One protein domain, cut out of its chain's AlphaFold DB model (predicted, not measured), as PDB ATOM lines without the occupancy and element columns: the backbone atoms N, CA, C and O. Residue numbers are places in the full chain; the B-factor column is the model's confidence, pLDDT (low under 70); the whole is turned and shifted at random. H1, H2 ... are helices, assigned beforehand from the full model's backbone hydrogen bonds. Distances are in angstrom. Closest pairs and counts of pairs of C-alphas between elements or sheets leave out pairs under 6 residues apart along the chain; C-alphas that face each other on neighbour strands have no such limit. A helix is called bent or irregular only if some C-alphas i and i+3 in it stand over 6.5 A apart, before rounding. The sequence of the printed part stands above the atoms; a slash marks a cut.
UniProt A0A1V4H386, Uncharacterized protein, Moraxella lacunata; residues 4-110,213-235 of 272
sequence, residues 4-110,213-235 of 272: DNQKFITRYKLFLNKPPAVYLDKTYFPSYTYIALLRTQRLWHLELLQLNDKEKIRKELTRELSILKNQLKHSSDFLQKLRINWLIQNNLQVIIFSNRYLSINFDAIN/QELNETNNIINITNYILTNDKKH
ATOM      1  N   ASP A   4     111.547 157.069 189.234       61.66
ATOM      2  CA  ASP A   4     111.231 155.789 188.587       61.66
ATOM      3  C   ASP A   4     109.963 155.127 189.141       61.66
ATOM      4  O   ASP A   4     109.132 154.639 188.373       61.66
ATOM      5  N   ASN A   5     109.742 155.182 190.461       62.59
ATOM      6  CA  ASN A   5     108.519 154.652 191.073       62.59
ATOM      7  C   ASN A   5     107.284 155.448 190.635       62.59
ATOM      8  O   ASN A   5     106.210 154.888 190.427       62.59
ATOM      9  N   GLN A   6     107.428 156.762 190.470       66.81
ATOM     10  CA  GLN A   6     106.339 157.637 190.045       66.81
ATOM     11  C   GLN A   6     106.000 157.432 188.560       66.81
ATOM     12  O   GLN A   6     104.821 157.395 188.192       66.81
ATOM     13  N   LYS A   7     107.020 157.196 187.723       70.31
ATOM     14  CA  LYS A   7     106.865 156.796 186.319       70.31
ATOM     15  C   LYS A   7     106.175 155.434 186.194       70.31
ATOM     16  O   LYS A   7     105.205 155.322 185.447       70.31
ATOM     17  N   PHE A   8     106.592 154.439 186.980       67.00
ATOM     18  CA  PHE A   8     105.955 153.119 187.024       67.00
ATOM     19  C   PHE A   8     104.476 153.201 187.424       67.00
ATOM     20  O   PHE A   8     103.619 152.693 186.708       67.00
ATOM     21  N   ILE A   9     104.149 153.903 188.517       67.56
ATOM     22  CA  ILE A   9     102.760 154.068 188.982       67.56
ATOM     23  C   ILE A   9     101.895 154.756 187.918       67.56
ATOM     24  O   ILE A   9     100.734 154.391 187.737       67.56
ATOM     25  N   THR A  10     102.441 155.745 187.210       70.19
ATOM     26  CA  THR A  10     101.719 156.458 186.148       70.19
ATOM     27  C   THR A  10     101.424 155.538 184.963       70.19
ATOM     28  O   THR A  10     100.274 155.451 184.538       70.19
ATOM     29  N   ARG A  11     102.428 154.788 184.489       68.81
ATOM     30  CA  ARG A  11     102.270 153.796 183.410       68.81
ATOM     31  C   ARG A  11     101.292 152.695 183.796       68.81
ATOM     32  O   ARG A  11     100.385 152.375 183.038       68.81
ATOM     33  N   TYR A  12     101.383 152.213 185.027       69.88
ATOM     34  CA  TYR A  12     100.471 151.207 185.548       69.88
ATOM     35  C   TYR A  12      99.018 151.706 185.634       69.88
ATOM     36  O   TYR A  12      98.087 150.997 185.266       69.88
ATOM     37  N   LYS A  13      98.796 152.956 186.060       70.56
ATOM     38  CA  LYS A  13      97.458 153.573 186.050       70.56
ATOM     39  C   LYS A  13      96.912 153.759 184.635       70.56
ATOM     40  O   LYS A  13      95.709 153.605 184.440       70.56
ATOM     41  N   LEU A  14      97.758 154.096 183.663       69.00
ATOM     42  CA  LEU A  14      97.356 154.154 182.255       69.00
ATOM     43  C   LEU A  14      96.947 152.764 181.760       69.00
ATOM     44  O   LEU A  14      95.835 152.611 181.259       69.00
ATOM     45  N   PHE A  15      97.776 151.752 182.012       67.50
ATOM     46  CA  PHE A  15      97.494 150.348 181.717       67.50
ATOM     47  C   PHE A  15      96.156 149.881 182.330       67.50
ATOM     48  O   PHE A  15      95.297 149.348 181.629       67.50
ATOM     49  N   LEU A  16      95.905 150.172 183.613       65.75
ATOM     50  CA  LEU A  16      94.656 149.814 184.299       65.75
ATOM     51  C   LEU A  16      93.403 150.477 183.713       65.75
ATOM     52  O   LEU A  16      92.318 149.900 183.813       65.75
ATOM     53  N   ASN A  17      93.535 151.663 183.122       65.38
ATOM     54  CA  ASN A  17      92.410 152.445 182.605       65.38
ATOM     55  C   ASN A  17      92.239 152.337 181.083       65.38
ATOM     56  O   ASN A  17      91.228 152.795 180.550       65.38
ATOM     57  N   LYS A  18      93.195 151.723 180.382       64.62
ATOM     58  CA  LYS A  18      93.113 151.436 178.951       64.62
ATOM     59  C   LYS A  18      92.715 149.967 178.758       64.62
ATOM     60  O   LYS A  18      93.443 149.084 179.214       64.62
ATOM     61  N   PRO A  19      91.546 149.661 178.169       58.34
ATOM     62  CA  PRO A  19      91.215 148.289 177.784       58.34
ATOM     63  C   PRO A  19      92.155 147.815 176.658       58.34
ATOM     64  O   PRO A  19      92.854 148.646 176.067       58.34
ATOM     65  N   PRO A  20      92.189 146.507 176.339       57.81
ATOM     66  CA  PRO A  20      92.938 146.018 175.191       57.81
ATOM     67  C   PRO A  20      92.609 146.795 173.909       57.81
ATOM     68  O   PRO A  20      91.486 147.277 173.756       57.81
ATOM     69  N   ALA A  21      93.594 146.908 173.008       47.19
ATOM     70  CA  ALA A  21      93.609 147.727 171.783       47.19
ATOM     71  C   ALA A  21      92.282 147.785 170.999       47.19
ATOM     72  O   ALA A  21      91.955 148.787 170.374       47.19
ATOM     73  N   VAL A  22      91.518 146.695 171.052       46.97
ATOM     74  CA  VAL A  22      90.318 146.427 170.259       46.97
ATOM     75  C   VAL A  22      89.074 147.184 170.758       46.97
ATOM     76  O   VAL A  22      88.090 147.317 170.031       46.97
ATOM     77  N   TYR A  23      89.102 147.747 171.972       47.38
ATOM     78  CA  TYR A  23      87.905 148.329 172.595       47.38
ATOM     79  C   TYR A  23      87.602 149.786 172.213       47.38
ATOM     80  O   TYR A  23      86.522 150.280 172.527       47.38
ATOM     81  N   LEU A  24      88.538 150.503 171.582       40.22
ATOM     82  CA  LEU A  24      88.415 151.960 171.431       40.22
ATOM     83  C   LEU A  24      87.396 152.406 170.369       40.22
ATOM     84  O   LEU A  24      87.025 153.575 170.378       40.22
ATOM     85  N   ASP A  25      86.902 151.503 169.511       39.56
ATOM     86  CA  ASP A  25      86.029 151.877 168.382       39.56
ATOM     87  C   ASP A  25      84.775 150.989 168.193       39.56
ATOM     88  O   ASP A  25      84.128 151.020 167.144       39.56
ATOM     89  N   LYS A  26      84.384 150.168 169.179       44.91
ATOM     90  CA  LYS A  26      83.204 149.291 169.035       44.91
ATOM     91  C   LYS A  26      82.055 149.694 169.962       44.91
ATOM     92  O   LYS A  26      82.089 149.505 171.171       44.91
ATOM     93  N   THR A  27      80.977 150.160 169.339       37.88
ATOM     94  CA  THR A  27      79.623 150.393 169.874       37.88
ATOM     95  C   THR A  27      78.898 149.124 170.351       37.88
ATOM     96  O   THR A  27      77.713 149.182 170.667       37.88
ATOM     97  N   TYR A  28      79.573 147.975 170.438       47.06
ATOM     98  CA  TYR A  28      78.949 146.710 170.817       47.06
ATOM     99  C   TYR A  28      79.290 146.324 172.257       47.06
ATOM    100  O   TYR A  28      80.363 145.818 172.558       47.06
ATOM    101  N   PHE A  29      78.312 146.591 173.127       47.16
ATOM    102  CA  PHE A  29      78.133 146.068 174.481       47.16
ATOM    103  C   PHE A  29      79.406 145.929 175.334       47.16
ATOM    104  O   PHE A  29      79.942 144.823 175.478       47.16
ATOM    105  N   PRO A  30      79.770 146.965 176.112       49.56
ATOM    106  CA  PRO A  30      80.372 146.706 177.405       49.56
ATOM    107  C   PRO A  30      79.307 146.036 178.276       49.56
ATOM    108  O   PRO A  30      78.605 146.684 179.049       49.56
ATOM    109  N   SER A  31      79.131 144.718 178.136       59.38
ATOM    110  CA  SER A  31      78.348 143.989 179.127       59.38
ATOM    111  C   SER A  31      79.026 144.244 180.474       59.38
ATOM    112  O   SER A  31      80.235 144.042 180.599       59.38
ATOM    113  N   TYR A  32      78.278 144.723 181.470       62.50
ATOM    114  CA  TYR A  32      78.805 144.966 182.819       62.50
ATOM    115  C   TYR A  32      79.607 143.765 183.341       62.50
ATOM    116  O   TYR A  32      80.622 143.934 184.013       62.50
ATOM    117  N   THR A  33      79.204 142.556 182.940       65.00
ATOM    118  CA  THR A  33      79.910 141.294 183.165       65.00
ATOM    119  C   THR A  33      81.352 141.307 182.656       65.00
ATOM    120  O   THR A  33      82.248 140.924 183.396       65.00
ATOM    121  N   TYR A  34      81.612 141.762 181.429       66.75
ATOM    122  CA  TYR A  34      82.976 141.829 180.898       66.75
ATOM    123  C   TYR A  34      83.830 142.868 181.630       66.75
ATOM    124  O   TYR A  34      84.955 142.559 182.012       66.75
ATOM    125  N   ILE A  35      83.297 144.067 181.894       68.81
ATOM    126  CA  ILE A  35      84.026 145.091 182.663       68.81
ATOM    127  C   ILE A  35      84.390 144.554 184.051       68.81
ATOM    128  O   ILE A  35      85.510 144.765 184.518       68.81
ATOM    129  N   ALA A  36      83.462 143.854 184.706       68.25
ATOM    130  CA  ALA A  36      83.716 143.212 185.987       68.25
ATOM    131  C   ALA A  36      84.822 142.151 185.871       68.25
ATOM    132  O   ALA A  36      85.778 142.208 186.636       68.25
ATOM    133  N   LEU A  37      84.751 141.250 184.884       73.81
ATOM    134  CA  LEU A  37      85.778 140.226 184.645       73.81
ATOM    135  C   LEU A  37      87.162 140.838 184.389       73.81
ATOM    136  O   LEU A  37      88.135 140.420 185.011       73.81
ATOM    137  N   LEU A  38      87.243 141.861 183.536       72.88
ATOM    138  CA  LEU A  38      88.485 142.569 183.228       72.88
ATOM    139  C   LEU A  38      89.094 143.204 184.484       72.88
ATOM    140  O   LEU A  38      90.293 143.079 184.734       72.88
ATOM    141  N   ARG A  39      88.271 143.876 185.297       71.62
ATOM    142  CA  ARG A  39      88.715 144.485 186.558       71.62
ATOM    143  C   ARG A  39      89.185 143.435 187.557       71.62
ATOM    144  O   ARG A  39      90.219 143.645 188.180       71.62
ATOM    145  N   THR A  40      88.470 142.319 187.681       76.06
ATOM    146  CA  THR A  40      88.862 141.207 188.555       76.06
ATOM    147  C   THR A  40      90.195 140.607 188.122       76.06
ATOM    148  O   THR A  40      91.068 140.415 188.961       76.06
ATOM    149  N   GLN A  41      90.396 140.383 186.821       81.31
ATOM    150  CA  GLN A  41      91.658 139.866 186.294       81.31
ATOM    151  C   GLN A  41      92.825 140.822 186.595       81.31
ATOM    152  O   GLN A  41      93.861 140.406 187.105       81.31
ATOM    153  N   ARG A  42      92.628 142.129 186.378       74.31
ATOM    154  CA  ARG A  42      93.633 143.163 186.681       74.31
ATOM    155  C   ARG A  42      93.914 143.309 188.180       74.31
ATOM    156  O   ARG A  42      95.051 143.580 188.558       74.31
ATOM    157  N   LEU A  43      92.906 143.126 189.036       76.50
ATOM    158  CA  LEU A  43      93.081 143.101 190.490       76.50
ATOM    159  C   LEU A  43      93.882 141.872 190.934       76.50
ATOM    160  O   LEU A  43      94.785 141.993 191.751       76.50
ATOM    161  N   TRP A  44      93.610 140.705 190.355       80.44
ATOM    162  CA  TRP A  44      94.418 139.515 190.607       80.44
ATOM    163  C   TRP A  44      95.877 139.724 190.175       80.44
ATOM    164  O   TRP A  44      96.800 139.374 190.911       80.44
ATOM    165  N   HIS A  45      96.117 140.388 189.037       79.00
ATOM    166  CA  HIS A  45      97.475 140.774 188.638       79.00
ATOM    167  C   HIS A  45      98.129 141.713 189.657       79.00
ATOM    168  O   HIS A  45      99.292 141.508 189.991       79.00
ATOM    169  N   LEU A  46      97.405 142.697 190.202       74.38
ATOM    170  CA  LEU A  46      97.906 143.547 191.292       74.38
ATOM    171  C   LEU A  46      98.382 142.729 192.493       74.38
ATOM    172  O   LEU A  46      99.463 142.988 193.019       74.38
ATOM    173  N   GLU A  47      97.584 141.753 192.919       80.06
ATOM    174  CA  GLU A  47      97.924 140.873 194.039       80.06
ATOM    175  C   GLU A  47      99.163 140.026 193.733       80.06
ATOM    176  O   GLU A  47     100.051 139.907 194.577       80.06
ATOM    177  N   LEU A  48      99.286 139.504 192.507       80.00
ATOM    178  CA  LEU A  48     100.488 138.788 192.082       80.00
ATOM    179  C   LEU A  48     101.744 139.655 192.166       80.00
ATOM    180  O   LEU A  48     102.786 139.179 192.615       80.00
ATOM    181  N   LEU A  49     101.662 140.924 191.762       74.31
ATOM    182  CA  LEU A  49     102.804 141.838 191.808       74.31
ATOM    183  C   LEU A  49     103.273 142.127 193.240       74.31
ATOM    184  O   LEU A  49     104.462 142.364 193.455       74.31
ATOM    185  N   GLN A  50     102.380 142.046 194.230       77.56
ATOM    186  CA  GLN A  50     102.736 142.208 195.645       77.56
ATOM    187  C   GLN A  50     103.568 141.043 196.195       77.56
ATOM    188  O   GLN A  50     104.247 141.213 197.206       77.56
ATOM    189  N   LEU A  51     103.567 139.882 195.529       75.50
ATOM    190  CA  LEU A  51     104.372 138.726 195.941       75.50
ATOM    191  C   LEU A  51     105.880 138.989 195.830       75.50
ATOM    192  O   LEU A  51     106.657 138.285 196.468       75.50
ATOM    193  N   ASN A  52     106.291 139.967 195.011       79.19
ATOM    194  CA  ASN A  52     107.691 140.280 194.705       79.19
ATOM    195  C   ASN A  52     108.526 139.044 194.286       79.19
ATOM    196  O   ASN A  52     109.735 138.988 194.500       79.19
ATOM    197  N   ASP A  53     107.869 138.051 193.679       88.25
ATOM    198  CA  ASP A  53     108.455 136.797 193.204       88.25
ATOM    199  C   ASP A  53     108.225 136.678 191.694       88.25
ATOM    200  O   ASP A  53     107.154 136.286 191.223       88.25
ATOM    201  N   LYS A  54     109.255 137.043 190.928       90.62
ATOM    202  CA  LYS A  54     109.217 137.074 189.460       90.62
ATOM    203  C   LYS A  54     108.915 135.709 188.848       90.62
ATOM    204  O   LYS A  54     108.203 135.630 187.850       90.62
ATOM    205  N   GLU A  55     109.442 134.642 189.442       91.62
ATOM    206  CA  GLU A  55     109.266 133.279 188.946       91.62
ATOM    207  C   GLU A  55     107.835 132.797 189.162       91.62
ATOM    208  O   GLU A  55     107.231 132.190 188.272       91.62
ATOM    209  N   LYS A  56     107.258 133.113 190.321       90.56
ATOM    210  CA  LYS A  56     105.857 132.816 190.605       90.56
ATOM    211  C   LYS A  56     104.910 133.633 189.727       90.56
ATOM    212  O   LYS A  56     103.995 133.053 189.154       90.56
ATOM    213  N   ILE A  57     105.161 134.934 189.552       90.25
ATOM    214  CA  ILE A  57     104.376 135.797 188.652       90.25
ATOM    215  C   ILE A  57     104.401 135.233 187.226       90.25
ATOM    216  O   ILE A  57     103.349 135.069 186.608       90.25
ATOM    217  N   ARG A  58     105.587 134.862 186.728       93.19
ATOM    218  CA  ARG A  58     105.753 134.228 185.417       93.19
ATOM    219  C   ARG A  58     104.895 132.972 185.281       93.19
ATOM    220  O   ARG A  58     104.130 132.851 184.329       93.19
ATOM    221  N   LYS A  59     105.008 132.045 186.236       93.56
ATOM    222  CA  LYS A  59     104.257 130.780 186.224       93.56
ATOM    223  C   LYS A  59     102.751 131.008 186.241       93.56
ATOM    224  O   LYS A  59     102.047 130.353 185.481       93.56
ATOM    225  N   GLU A  60     102.262 131.924 187.070       92.38
ATOM    226  CA  GLU A  60     100.827 132.190 187.187       92.38
ATOM    227  C   GLU A  60     100.245 132.838 185.928       92.38
ATOM    228  O   GLU A  60      99.211 132.379 185.449       92.38
ATOM    229  N   LEU A  61     100.923 133.825 185.332       92.06
ATOM    230  CA  LEU A  61     100.462 134.460 184.090       92.06
ATOM    231  C   LEU A  61     100.468 133.482 182.904       92.06
ATOM    232  O   LEU A  61      99.516 133.446 182.120       92.06
ATOM    233  N   THR A  62     101.495 132.631 182.795       94.19
ATOM    234  CA  THR A  62     101.548 131.573 181.772       94.19
ATOM    235  C   THR A  62     100.477 130.504 182.008       94.19
ATOM    236  O   THR A  62      99.838 130.039 181.059       94.19
ATOM    237  N   ARG A  63     100.237 130.119 183.269       94.69
ATOM    238  CA  ARG A  63      99.183 129.165 183.643       94.69
ATOM    239  C   ARG A  63      97.800 129.715 183.311       94.69
ATOM    240  O   ARG A  63      96.994 128.991 182.732       94.69
ATOM    241  N   GLU A  64      97.536 130.978 183.638       93.00
ATOM    242  CA  GLU A  64      96.283 131.652 183.299       93.00
ATOM    243  C   GLU A  64      96.066 131.669 181.782       93.00
ATOM    244  O   GLU A  64      94.993 131.287 181.319       93.00
ATOM    245  N   LEU A  65      97.094 132.016 180.996       94.81
ATOM    246  CA  LEU A  65      97.000 132.008 179.536       94.81
ATOM    247  C   LEU A  65      96.597 130.632 178.998       94.81
ATOM    248  O   LEU A  65      95.713 130.535 178.150       94.81
ATOM    249  N   SER A  66      97.224 129.572 179.511       95.69
ATOM    250  CA  SER A  66      96.917 128.191 179.125       95.69
ATOM    251  C   SER A  66      95.469 127.811 179.454       95.69
ATOM    252  O   SER A  66      94.761 127.259 178.612       95.69
ATOM    253  N   ILE A  67      94.987 128.180 180.647       95.31
ATOM    254  CA  ILE A  67      93.598 127.945 181.063       95.31
ATOM    255  C   ILE A  67      92.624 128.684 180.143       95.31
ATOM    256  O   ILE A  67      91.661 128.078 179.677       95.31
ATOM    257  N   LEU A  68      92.875 129.962 179.857       94.75
ATOM    258  CA  LEU A  68      92.007 130.772 179.005       94.75
ATOM    259  C   LEU A  68      91.963 130.238 177.570       94.75
ATOM    260  O   LEU A  68      90.884 130.122 177.000       94.75
ATOM    261  N   LYS A  69      93.108 129.848 176.997       95.31
ATOM    262  CA  LYS A  69      93.162 129.210 175.672       95.31
ATOM    263  C   LYS A  69      92.361 127.904 175.635       95.31
ATOM    264  O   LYS A  69      91.555 127.697 174.731       95.31
ATOM    265  N   ASN A  70      92.488 127.072 176.670       95.06
ATOM    266  CA  ASN A  70      91.694 125.851 176.790       95.06
ATOM    267  C   ASN A  70      90.186 126.141 176.929       95.06
ATOM    268  O   ASN A  70      89.364 125.469 176.315       95.06
ATOM    269  N   GLN A  71      89.800 127.168 177.690       93.62
ATOM    270  CA  GLN A  71      88.401 127.601 177.779       93.62
ATOM    271  C   GLN A  71      87.878 128.135 176.437       93.62
ATOM    272  O   GLN A  71      86.738 127.848 176.073       93.62
ATOM    273  N   LEU A  72      88.704 128.859 175.674       93.25
ATOM    274  CA  LEU A  72      88.347 129.393 174.356       93.25
ATOM    275  C   LEU A  72      88.003 128.267 173.371       93.25
ATOM    276  O   LEU A  72      87.008 128.356 172.644       93.25
ATOM    277  N   LYS A  73      88.799 127.191 173.386       92.12
ATOM    278  CA  LYS A  73      88.567 125.972 172.599       92.12
ATOM    279  C   LYS A  73      87.201 125.341 172.880       92.12
ATOM    280  O   LYS A  73      86.541 124.884 171.956       92.12
ATOM    281  N   HIS A  74      86.773 125.332 174.140       89.50
ATOM    282  CA  HIS A  74      85.549 124.655 174.581       89.50
ATOM    283  C   HIS A  74      84.350 125.590 174.796       89.50
ATOM    284  O   HIS A  74      83.344 125.174 175.365       89.50
ATOM    285  N   SER A  75      84.443 126.850 174.366       88.06
ATOM    286  CA  SER A  75      83.350 127.813 174.519       88.06
ATOM    287  C   SER A  75      82.162 127.435 173.637       88.06
ATOM    288  O   SER A  75      82.319 127.262 172.428       88.06
ATOM    289  N   SER A  76      80.981 127.325 174.245       77.69
ATOM    290  CA  SER A  76      79.758 126.857 173.580       77.69
ATOM    291  C   SER A  76      78.922 127.980 172.976       77.69
ATOM    292  O   SER A  76      78.157 127.723 172.059       77.69
ATOM    293  N   ASP A  77      79.050 129.213 173.470       80.12
ATOM    294  CA  ASP A  77      78.336 130.374 172.934       80.12
ATOM    295  C   ASP A  77      79.290 131.501 172.529       80.12
ATOM    296  O   ASP A  77      80.434 131.605 172.991       80.12
ATOM    297  N   PHE A  78      78.803 132.368 171.646       77.44
ATOM    298  CA  PHE A  78      79.591 133.446 171.060       77.44
ATOM    299  C   PHE A  78      80.077 134.483 172.058       77.44
ATOM    300  O   PHE A  78      81.227 134.921 171.989       77.44
ATOM    301  N   LEU A  79      79.207 134.896 172.976       75.81
ATOM    302  CA  LEU A  79      79.533 135.941 173.937       75.81
ATOM    303  C   LEU A  79      80.581 135.438 174.925       75.81
ATOM    304  O   LEU A  79      81.496 136.181 175.282       75.81
ATOM    305  N   GLN A  80      80.481 134.180 175.348       80.50
ATOM    306  CA  GLN A  80      81.494 133.524 176.158       80.50
ATOM    307  C   GLN A  80      82.827 133.445 175.413       80.50
ATOM    308  O   GLN A  80      83.842 133.882 175.962       80.50
ATOM    309  N   LYS A  81      82.829 132.960 174.164       86.50
ATOM    310  CA  LYS A  81      84.059 132.835 173.371       86.50
ATOM    311  C   LYS A  81      84.748 134.190 173.183       86.50
ATOM    312  O   LYS A  81      85.953 134.308 173.399       86.50
ATOM    313  N   LEU A  82      83.982 135.238 172.887       80.50
ATOM    314  CA  LEU A  82      84.493 136.603 172.765       80.50
ATOM    315  C   LEU A  82      85.069 137.134 174.087       80.50
ATOM    316  O   LEU A  82      86.169 137.683 174.108       80.50
ATOM    317  N   ARG A  83      84.370 136.929 175.210       80.75
ATOM    318  CA  ARG A  83      84.859 137.337 176.536       80.75
ATOM    319  C   ARG A  83      86.173 136.658 176.893       80.75
ATOM    320  O   ARG A  83      87.069 137.322 177.403       80.75
ATOM    321  N   ILE A  84      86.302 135.362 176.622       87.81
ATOM    322  CA  ILE A  84      87.546 134.629 176.877       87.81
ATOM    323  C   ILE A  84      88.659 135.142 175.964       87.81
ATOM    324  O   ILE A  84      89.762 135.390 176.447       87.81
ATOM    325  N   ASN A  85      88.368 135.382 174.683       87.25
ATOM    326  CA  ASN A  85      89.322 135.986 173.754       87.25
ATOM    327  C   ASN A  85      89.856 137.325 174.292       87.25
ATOM    328  O   ASN A  85      91.060 137.564 174.310       87.25
ATOM    329  N   TRP A  86      88.981 138.169 174.836       81.94
ATOM    330  CA  TRP A  86      89.386 139.422 175.467       81.94
ATOM    331  C   TRP A  86      90.235 139.250 176.728       81.94
ATOM    332  O   TRP A  86      91.160 140.029 176.954       81.94
ATOM    333  N   LEU A  87      89.941 138.248 177.560       85.69
ATOM    334  CA  LEU A  87      90.757 137.934 178.737       85.69
ATOM    335  C   LEU A  87      92.146 137.419 178.337       85.69
ATOM    336  O   LEU A  87      93.124 137.740 179.010       85.69
ATOM    337  N   ILE A  88      92.251 136.679 177.225       90.62
ATOM    338  CA  ILE A  88      93.536 136.286 176.627       90.62
ATOM    339  C   ILE A  88      94.317 137.533 176.220       90.62
ATOM    340  O   ILE A  88      95.462 137.693 176.633       90.62
ATOM    341  N   GLN A  89      93.693 138.440 175.464       85.75
ATOM    342  CA  GLN A  89      94.335 139.686 175.042       85.75
ATOM    343  C   GLN A  89      94.808 140.516 176.240       85.75
ATOM    344  O   GLN A  89      95.942 140.988 176.242       85.75
ATOM    345  N   ASN A  90      93.989 140.655 177.288       83.12
ATOM    346  CA  ASN A  90      94.398 141.365 178.499       83.12
ATOM    347  C   ASN A  90      95.582 140.671 179.193       83.12
ATOM    348  O   ASN A  90      96.536 141.349 179.566       83.12
ATOM    349  N   ASN A  91      95.580 139.340 179.310       88.44
ATOM    350  CA  ASN A  91      96.707 138.618 179.902       88.44
ATOM    351  C   ASN A  91      98.006 138.788 179.085       88.44
ATOM    352  O   ASN A  91      99.074 138.997 179.656       88.44
ATOM    353  N   LEU A  92      97.926 138.802 177.750       89.25
ATOM    354  CA  LEU A  92      99.072 139.099 176.879       89.25
ATOM    355  C   LEU A  92      99.639 140.506 177.124       89.25
ATOM    356  O   LEU A  92     100.856 140.678 177.179       89.25
ATOM    357  N   GLN A  93      98.779 141.507 177.330       81.50
ATOM    358  CA  GLN A  93      99.231 142.859 177.678       81.50
ATOM    359  C   GLN A  93      99.912 142.908 179.050       81.50
ATOM    360  O   GLN A  93     100.908 143.606 179.220       81.50
ATOM    361  N   VAL A  94      99.430 142.133 180.021       84.12
ATOM    362  CA  VAL A  94     100.028 142.050 181.365       84.12
ATOM    363  C   VAL A  94     101.393 141.381 181.313       84.12
ATOM    364  O   VAL A  94     102.322 141.830 181.986       84.12
ATOM    365  N   ILE A  95     101.538 140.336 180.496       88.31
ATOM    366  CA  ILE A  95     102.822 139.688 180.215       88.31
ATOM    367  C   ILE A  95     103.803 140.705 179.619       88.31
ATOM    368  O   ILE A  95     104.926 140.820 180.108       88.31
ATOM    369  N   ILE A  96     103.372 141.490 178.627       84.94
ATOM    370  CA  ILE A  96     104.183 142.559 178.024       84.94
ATOM    371  C   ILE A  96     104.614 143.592 179.072       84.94
ATOM    372  O   ILE A  96     105.806 143.893 179.185       84.94
ATOM    373  N   PHE A  97     103.664 144.105 179.859       80.75
ATOM    374  CA  PHE A  97     103.929 145.076 180.919       80.75
ATOM    375  C   PHE A  97     104.948 144.518 181.924       80.75
ATOM    376  O   PHE A  97     105.955 145.151 182.247       80.75
ATOM    377  N   SER A  98     104.723 143.287 182.383       84.50
ATOM    378  CA  SER A  98     105.584 142.599 183.347       84.50
ATOM    379  C   SER A  98     106.990 142.365 182.796       84.50
ATOM    380  O   SER A  98     107.979 142.533 183.511       84.50
ATOM    381  N   ASN A  99     107.104 142.023 181.514       87.25
ATOM    382  CA  ASN A  99     108.391 141.855 180.862       87.25
ATOM    383  C   ASN A  99     109.176 143.170 180.806       87.25
ATOM    384  O   ASN A  99     110.303 143.226 181.299       87.25
ATOM    385  N   ARG A 100     108.566 144.245 180.294       80.81
ATOM    386  CA  ARG A 100     109.252 145.533 180.125       80.81
ATOM    387  C   ARG A 100     109.587 146.227 181.439       80.81
ATOM    388  O   ARG A 100     110.680 146.769 181.572       80.81
ATOM    389  N   TYR A 101     108.660 146.240 182.393       78.50
ATOM    390  CA  TYR A 101     108.777 147.098 183.577       78.50
ATOM    391  C   TYR A 101     109.244 146.382 184.828       78.50
ATOM    392  O   TYR A 101     109.788 147.020 185.725       78.50
ATOM    393  N   LEU A 102     109.043 145.068 184.897       80.81
ATOM    394  CA  LEU A 102     109.453 144.260 186.045       80.81
ATOM    395  C   LEU A 102     110.618 143.326 185.703       80.81
ATOM    396  O   LEU A 102     111.115 142.610 186.578       80.81
ATOM    397  N   SER A 103     111.084 143.346 184.448       86.75
ATOM    398  CA  SER A 103     112.165 142.496 183.937       86.75
ATOM    399  C   SER A 103     111.904 141.014 184.229       86.75
ATOM    400  O   SER A 103     112.769 140.311 184.755       86.75
ATOM    401  N   ILE A 104     110.669 140.570 183.983       89.19
ATOM    402  CA  ILE A 104     110.264 139.164 184.087       89.19
ATOM    403  C   ILE A 104     110.387 138.537 182.695       89.19
ATOM    404  O   ILE A 104     109.749 138.989 181.746       89.19
ATOM    405  N   ASN A 105     111.207 137.498 182.555       91.06
ATOM    406  CA  ASN A 105     111.451 136.859 181.260       91.06
ATOM    407  C   ASN A 105     110.396 135.787 180.977       91.06
ATOM    408  O   ASN A 105     110.273 134.839 181.748       91.06
ATOM    409  N   PHE A 106     109.674 135.913 179.865       93.88
ATOM    410  CA  PHE A 106     108.697 134.924 179.404       93.88
ATOM    411  C   PHE A 106     109.197 134.234 178.135       93.88
ATOM    412  O   PHE A 106     109.918 134.838 177.342       93.88
ATOM    413  N   ASP A 107     108.778 132.986 177.946       93.06
ATOM    414  CA  ASP A 107     108.984 132.263 176.694       93.06
ATOM    415  C   ASP A 107     108.048 132.796 175.600       93.06
ATOM    416  O   ASP A 107     107.026 133.428 175.886       93.06
ATOM    417  N   ALA A 108     108.376 132.507 174.339       90.69
ATOM    418  CA  ALA A 108     107.494 132.819 173.223       90.69
ATOM    419  C   ALA A 108     106.140 132.102 173.374       90.69
ATOM    420  O   ALA A 108     106.053 130.926 173.734       90.69
ATOM    421  N   ILE A 109     105.073 132.828 173.069       93.62
ATOM    422  CA  ILE A 109     103.693 132.387 173.180       93.62
ATOM    423  C   ILE A 109     103.245 131.754 171.862       93.62
ATOM    424  O   ILE A 109     103.352 132.355 170.793       93.62
ATOM    425  N   ASN A 110     102.681 130.550 171.943       91.94
ATOM    426  CA  ASN A 110     102.088 129.876 170.789       91.94
ATOM    427  C   ASN A 110     100.805 130.580 170.328       91.94
ATOM    428  O   ASN A 110      99.954 130.925 171.158       91.94
ATOM    429  N   GLN A 213      86.999 138.295 162.824       70.50
ATOM    430  CA  GLN A 213      88.144 139.199 162.810       70.50
ATOM    431  C   GLN A 213      88.768 139.361 164.190       70.50
ATOM    432  O   GLN A 213      89.984 139.309 164.317       70.50
ATOM    433  N   GLU A 214      87.955 139.517 165.226       72.88
ATOM    434  CA  GLU A 214      88.429 139.740 166.590       72.88
ATOM    435  C   GLU A 214      89.170 138.530 167.183       72.88
ATOM    436  O   GLU A 214      90.138 138.693 167.929       72.88
ATOM    437  N   LEU A 215      88.773 137.307 166.816       76.69
ATOM    438  CA  LEU A 215      89.523 136.091 167.156       76.69
ATOM    439  C   LEU A 215      90.877 136.037 166.435       76.69
ATOM    440  O   LEU A 215      91.883 135.666 167.037       76.69
ATOM    441  N   ASN A 216      90.923 136.450 165.168       72.56
ATOM    442  CA  ASN A 216      92.175 136.507 164.411       72.56
ATOM    443  C   ASN A 216      93.091 137.656 164.871       72.56
ATOM    444  O   ASN A 216      94.306 137.489 164.929       72.56
ATOM    445  N   GLU A 217      92.534 138.793 165.298       73.19
ATOM    446  CA  GLU A 217      93.287 139.913 165.879       73.19
ATOM    447  C   GLU A 217      94.107 139.489 167.114       73.19
ATOM    448  O   GLU A 217      95.188 140.031 167.347       73.19
ATOM    449  N   THR A 218      93.672 138.473 167.866       83.06
ATOM    450  CA  THR A 218      94.444 137.938 169.001       83.06
ATOM    451  C   THR A 218      95.771 137.315 168.577       83.06
ATOM    452  O   THR A 218      96.768 137.510 169.270       83.06
ATOM    453  N   ASN A 219      95.842 136.631 167.431       83.00
ATOM    454  CA  ASN A 219      97.119 136.126 166.912       83.00
ATOM    455  C   ASN A 219      98.082 137.265 166.561       83.00
ATOM    456  O   ASN A 219      99.287 137.142 166.771       83.00
ATOM    457  N   ASN A 220      97.555 138.408 166.124       75.81
ATOM    458  CA  ASN A 220      98.365 139.598 165.884       75.81
ATOM    459  C   ASN A 220      98.867 140.232 167.187       75.81
ATOM    460  O   ASN A 220     100.007 140.686 167.255       75.81
ATOM    461  N   ILE A 221      98.073 140.193 168.258       79.88
ATOM    462  CA  ILE A 221      98.558 140.578 169.590       79.88
ATOM    463  C   ILE A 221      99.650 139.605 170.058       79.88
ATOM    464  O   ILE A 221     100.667 140.063 170.568       79.88
ATOM    465  N   ILE A 222      99.511 138.295 169.813       87.00
ATOM    466  CA  ILE A 222     100.560 137.295 170.098       87.00
ATOM    467  C   ILE A 222     101.847 137.599 169.317       87.00
ATOM    468  O   ILE A 222     102.932 137.506 169.889       87.00
ATOM    469  N   ASN A 223     101.752 138.018 168.054       82.38
ATOM    470  CA  ASN A 223     102.896 138.475 167.257       82.38
ATOM    471  C   ASN A 223     103.636 139.646 167.922       82.38
ATOM    472  O   ASN A 223     104.850 139.577 168.127       82.38
ATOM    473  N   ILE A 224     102.903 140.687 168.336       79.06
ATOM    474  CA  ILE A 224     103.468 141.831 169.070       79.06
ATOM    475  C   ILE A 224     104.106 141.365 170.382       79.06
ATOM    476  O   ILE A 224     105.232 141.753 170.691       79.06
ATOM    477  N   THR A 225     103.410 140.520 171.150       86.00
ATOM    478  CA  THR A 225     103.930 139.954 172.398       86.00
ATOM    479  C   THR A 225     105.247 139.233 172.148       86.00
ATOM    480  O   THR A 225     106.241 139.557 172.787       86.00
ATOM    481  N   ASN A 226     105.303 138.323 171.179       89.31
ATOM    482  CA  ASN A 226     106.509 137.566 170.865       89.31
ATOM    483  C   ASN A 226     107.652 138.456 170.386       89.31
ATOM    484  O   ASN A 226     108.793 138.226 170.782       89.31
ATOM    485  N   TYR A 227     107.363 139.496 169.604       84.81
ATOM    486  CA  TYR A 227     108.360 140.502 169.255       84.81
ATOM    487  C   TYR A 227     108.926 141.194 170.503       84.81
ATOM    488  O   TYR A 227     110.139 141.303 170.631       84.81
ATOM    489  N   ILE A 228     108.085 141.609 171.456       83.62
ATOM    490  CA  ILE A 228     108.552 142.249 172.697       83.62
ATOM    491  C   ILE A 228     109.374 141.277 173.553       83.62
ATOM    492  O   ILE A 228     110.416 141.665 174.074       83.62
ATOM    493  N   LEU A 229     108.931 140.024 173.682       88.88
ATOM    494  CA  LEU A 229     109.590 139.022 174.522       88.88
ATOM    495  C   LEU A 229     110.944 138.564 173.959       88.88
ATOM    496  O   LEU A 229     111.853 138.260 174.728       88.88
ATOM    497  N   THR A 230     111.083 138.503 172.632       87.75
ATOM    498  CA  THR A 230     112.268 137.931 171.961       87.75
ATOM    499  C   THR A 230     113.150 138.965 171.263       87.75
ATOM    500  O   THR A 230     114.285 138.658 170.907       87.75
ATOM    501  N   ASN A 231     112.638 140.180 171.043       83.00
ATOM    502  CA  ASN A 231     113.217 141.212 170.178       83.00
ATOM    503  C   ASN A 231     113.464 140.754 168.722       83.00
ATOM    504  O   ASN A 231     114.266 141.349 167.999       83.00
ATOM    505  N   ASP A 232     112.780 139.700 168.268       84.31
ATOM    506  CA  ASP A 232     112.931 139.151 166.922       84.31
ATOM    507  C   ASP A 232     111.847 139.690 165.979       84.31
ATOM    508  O   ASP A 232     110.665 139.339 166.066       84.31
ATOM    509  N   LYS A 233     112.265 140.543 165.036       77.62
ATOM    510  CA  LYS A 233     111.380 141.172 164.044       77.62
ATOM    511  C   LYS A 233     110.673 140.171 163.130       77.62
ATOM    512  O   LYS A 233     109.700 140.554 162.489       77.62
ATOM    513  N   LYS A 234     111.101 138.902 163.060       79.81
ATOM    514  CA  LYS A 234     110.379 137.887 162.275       79.81
ATOM    515  C   LYS A 234     108.936 137.699 162.755       79.81
ATOM    516  O   LYS A 234     108.090 137.371 161.939       79.81
ATOM    517  N   HIS A 235     108.657 137.941 164.041       75.81
ATOM    518  CA  HIS A 235     107.303 137.874 164.603       75.81
ATOM    519  C   HIS A 235     106.386 138.995 164.105       75.81
ATOM    520  O   HIS A 235     105.187 138.945 164.333       75.81
TER     521      HIS A 235
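Overview. This is residues 4 to 110 and 213 to 235 of the 272 residues of an uncharacterized protein of Moraxella lacunata (UniProt A0A1V4H386). Long helix H5 runs through the middle of a bundle, with H3, H4 and H6 packed round it nearly aligned and H1 and short H2 more loosely at the margin. The 130 printed residues have six named helices, H1 to H6, and no named strand: all helix. The whole is compact, radius of gyration of the C-alphas 14.6 A, spanning 41 by 32 by 26 A.

Arrangement. H1, residues 4 to 17, is close to but not clearly touching H3, residues 32 to 50; closest C-alphas Leu 16 and Arg 42, 7.1 A. H2, residues 21 to 25, is irregular: C-alphas 22 and 25 are 7.2 A apart. H3, H4, residues 54 to 73, and H5, residues 78 to 102, form an up-and-down bundle, each running against the one before. H5, the hub, touches H3 with residues 83 to 94 alone; closest C-alphas Tyr 34 and Arg 83, 6.5 A. H4 and H5 are a hairpin; closest C-alphas Leu 72 and Lys 81, 5.6 A. H6, residues 213 to 230, touches H5 at a shallow tilt of 16 degrees; closest C-alphas Ile 96 and Thr 225, 6.2 A. O i to N i+4 pairs are within hydrogen-bond range throughout H1, H3, H4 and H5, 11 of 14 in H6, 0 of 1 in H2, with 0 of 2 O i to N i+3 there.

Along the chain. H1 begins at C-alpha 4 (111.231, 155.789, 188.587); H5 spans 35.1 A from first to last C-alpha; H6 ends at C-alpha 230 (112.268, 137.931, 171.961).

Size, cuts and confidence. Residues 111 to 212 are cut out, C-alphas 110 and 213 standing 18.6 A apart. Of the links printed whole, none is long. pLDDT is under 70 in 30 residues, among them 14 to 36.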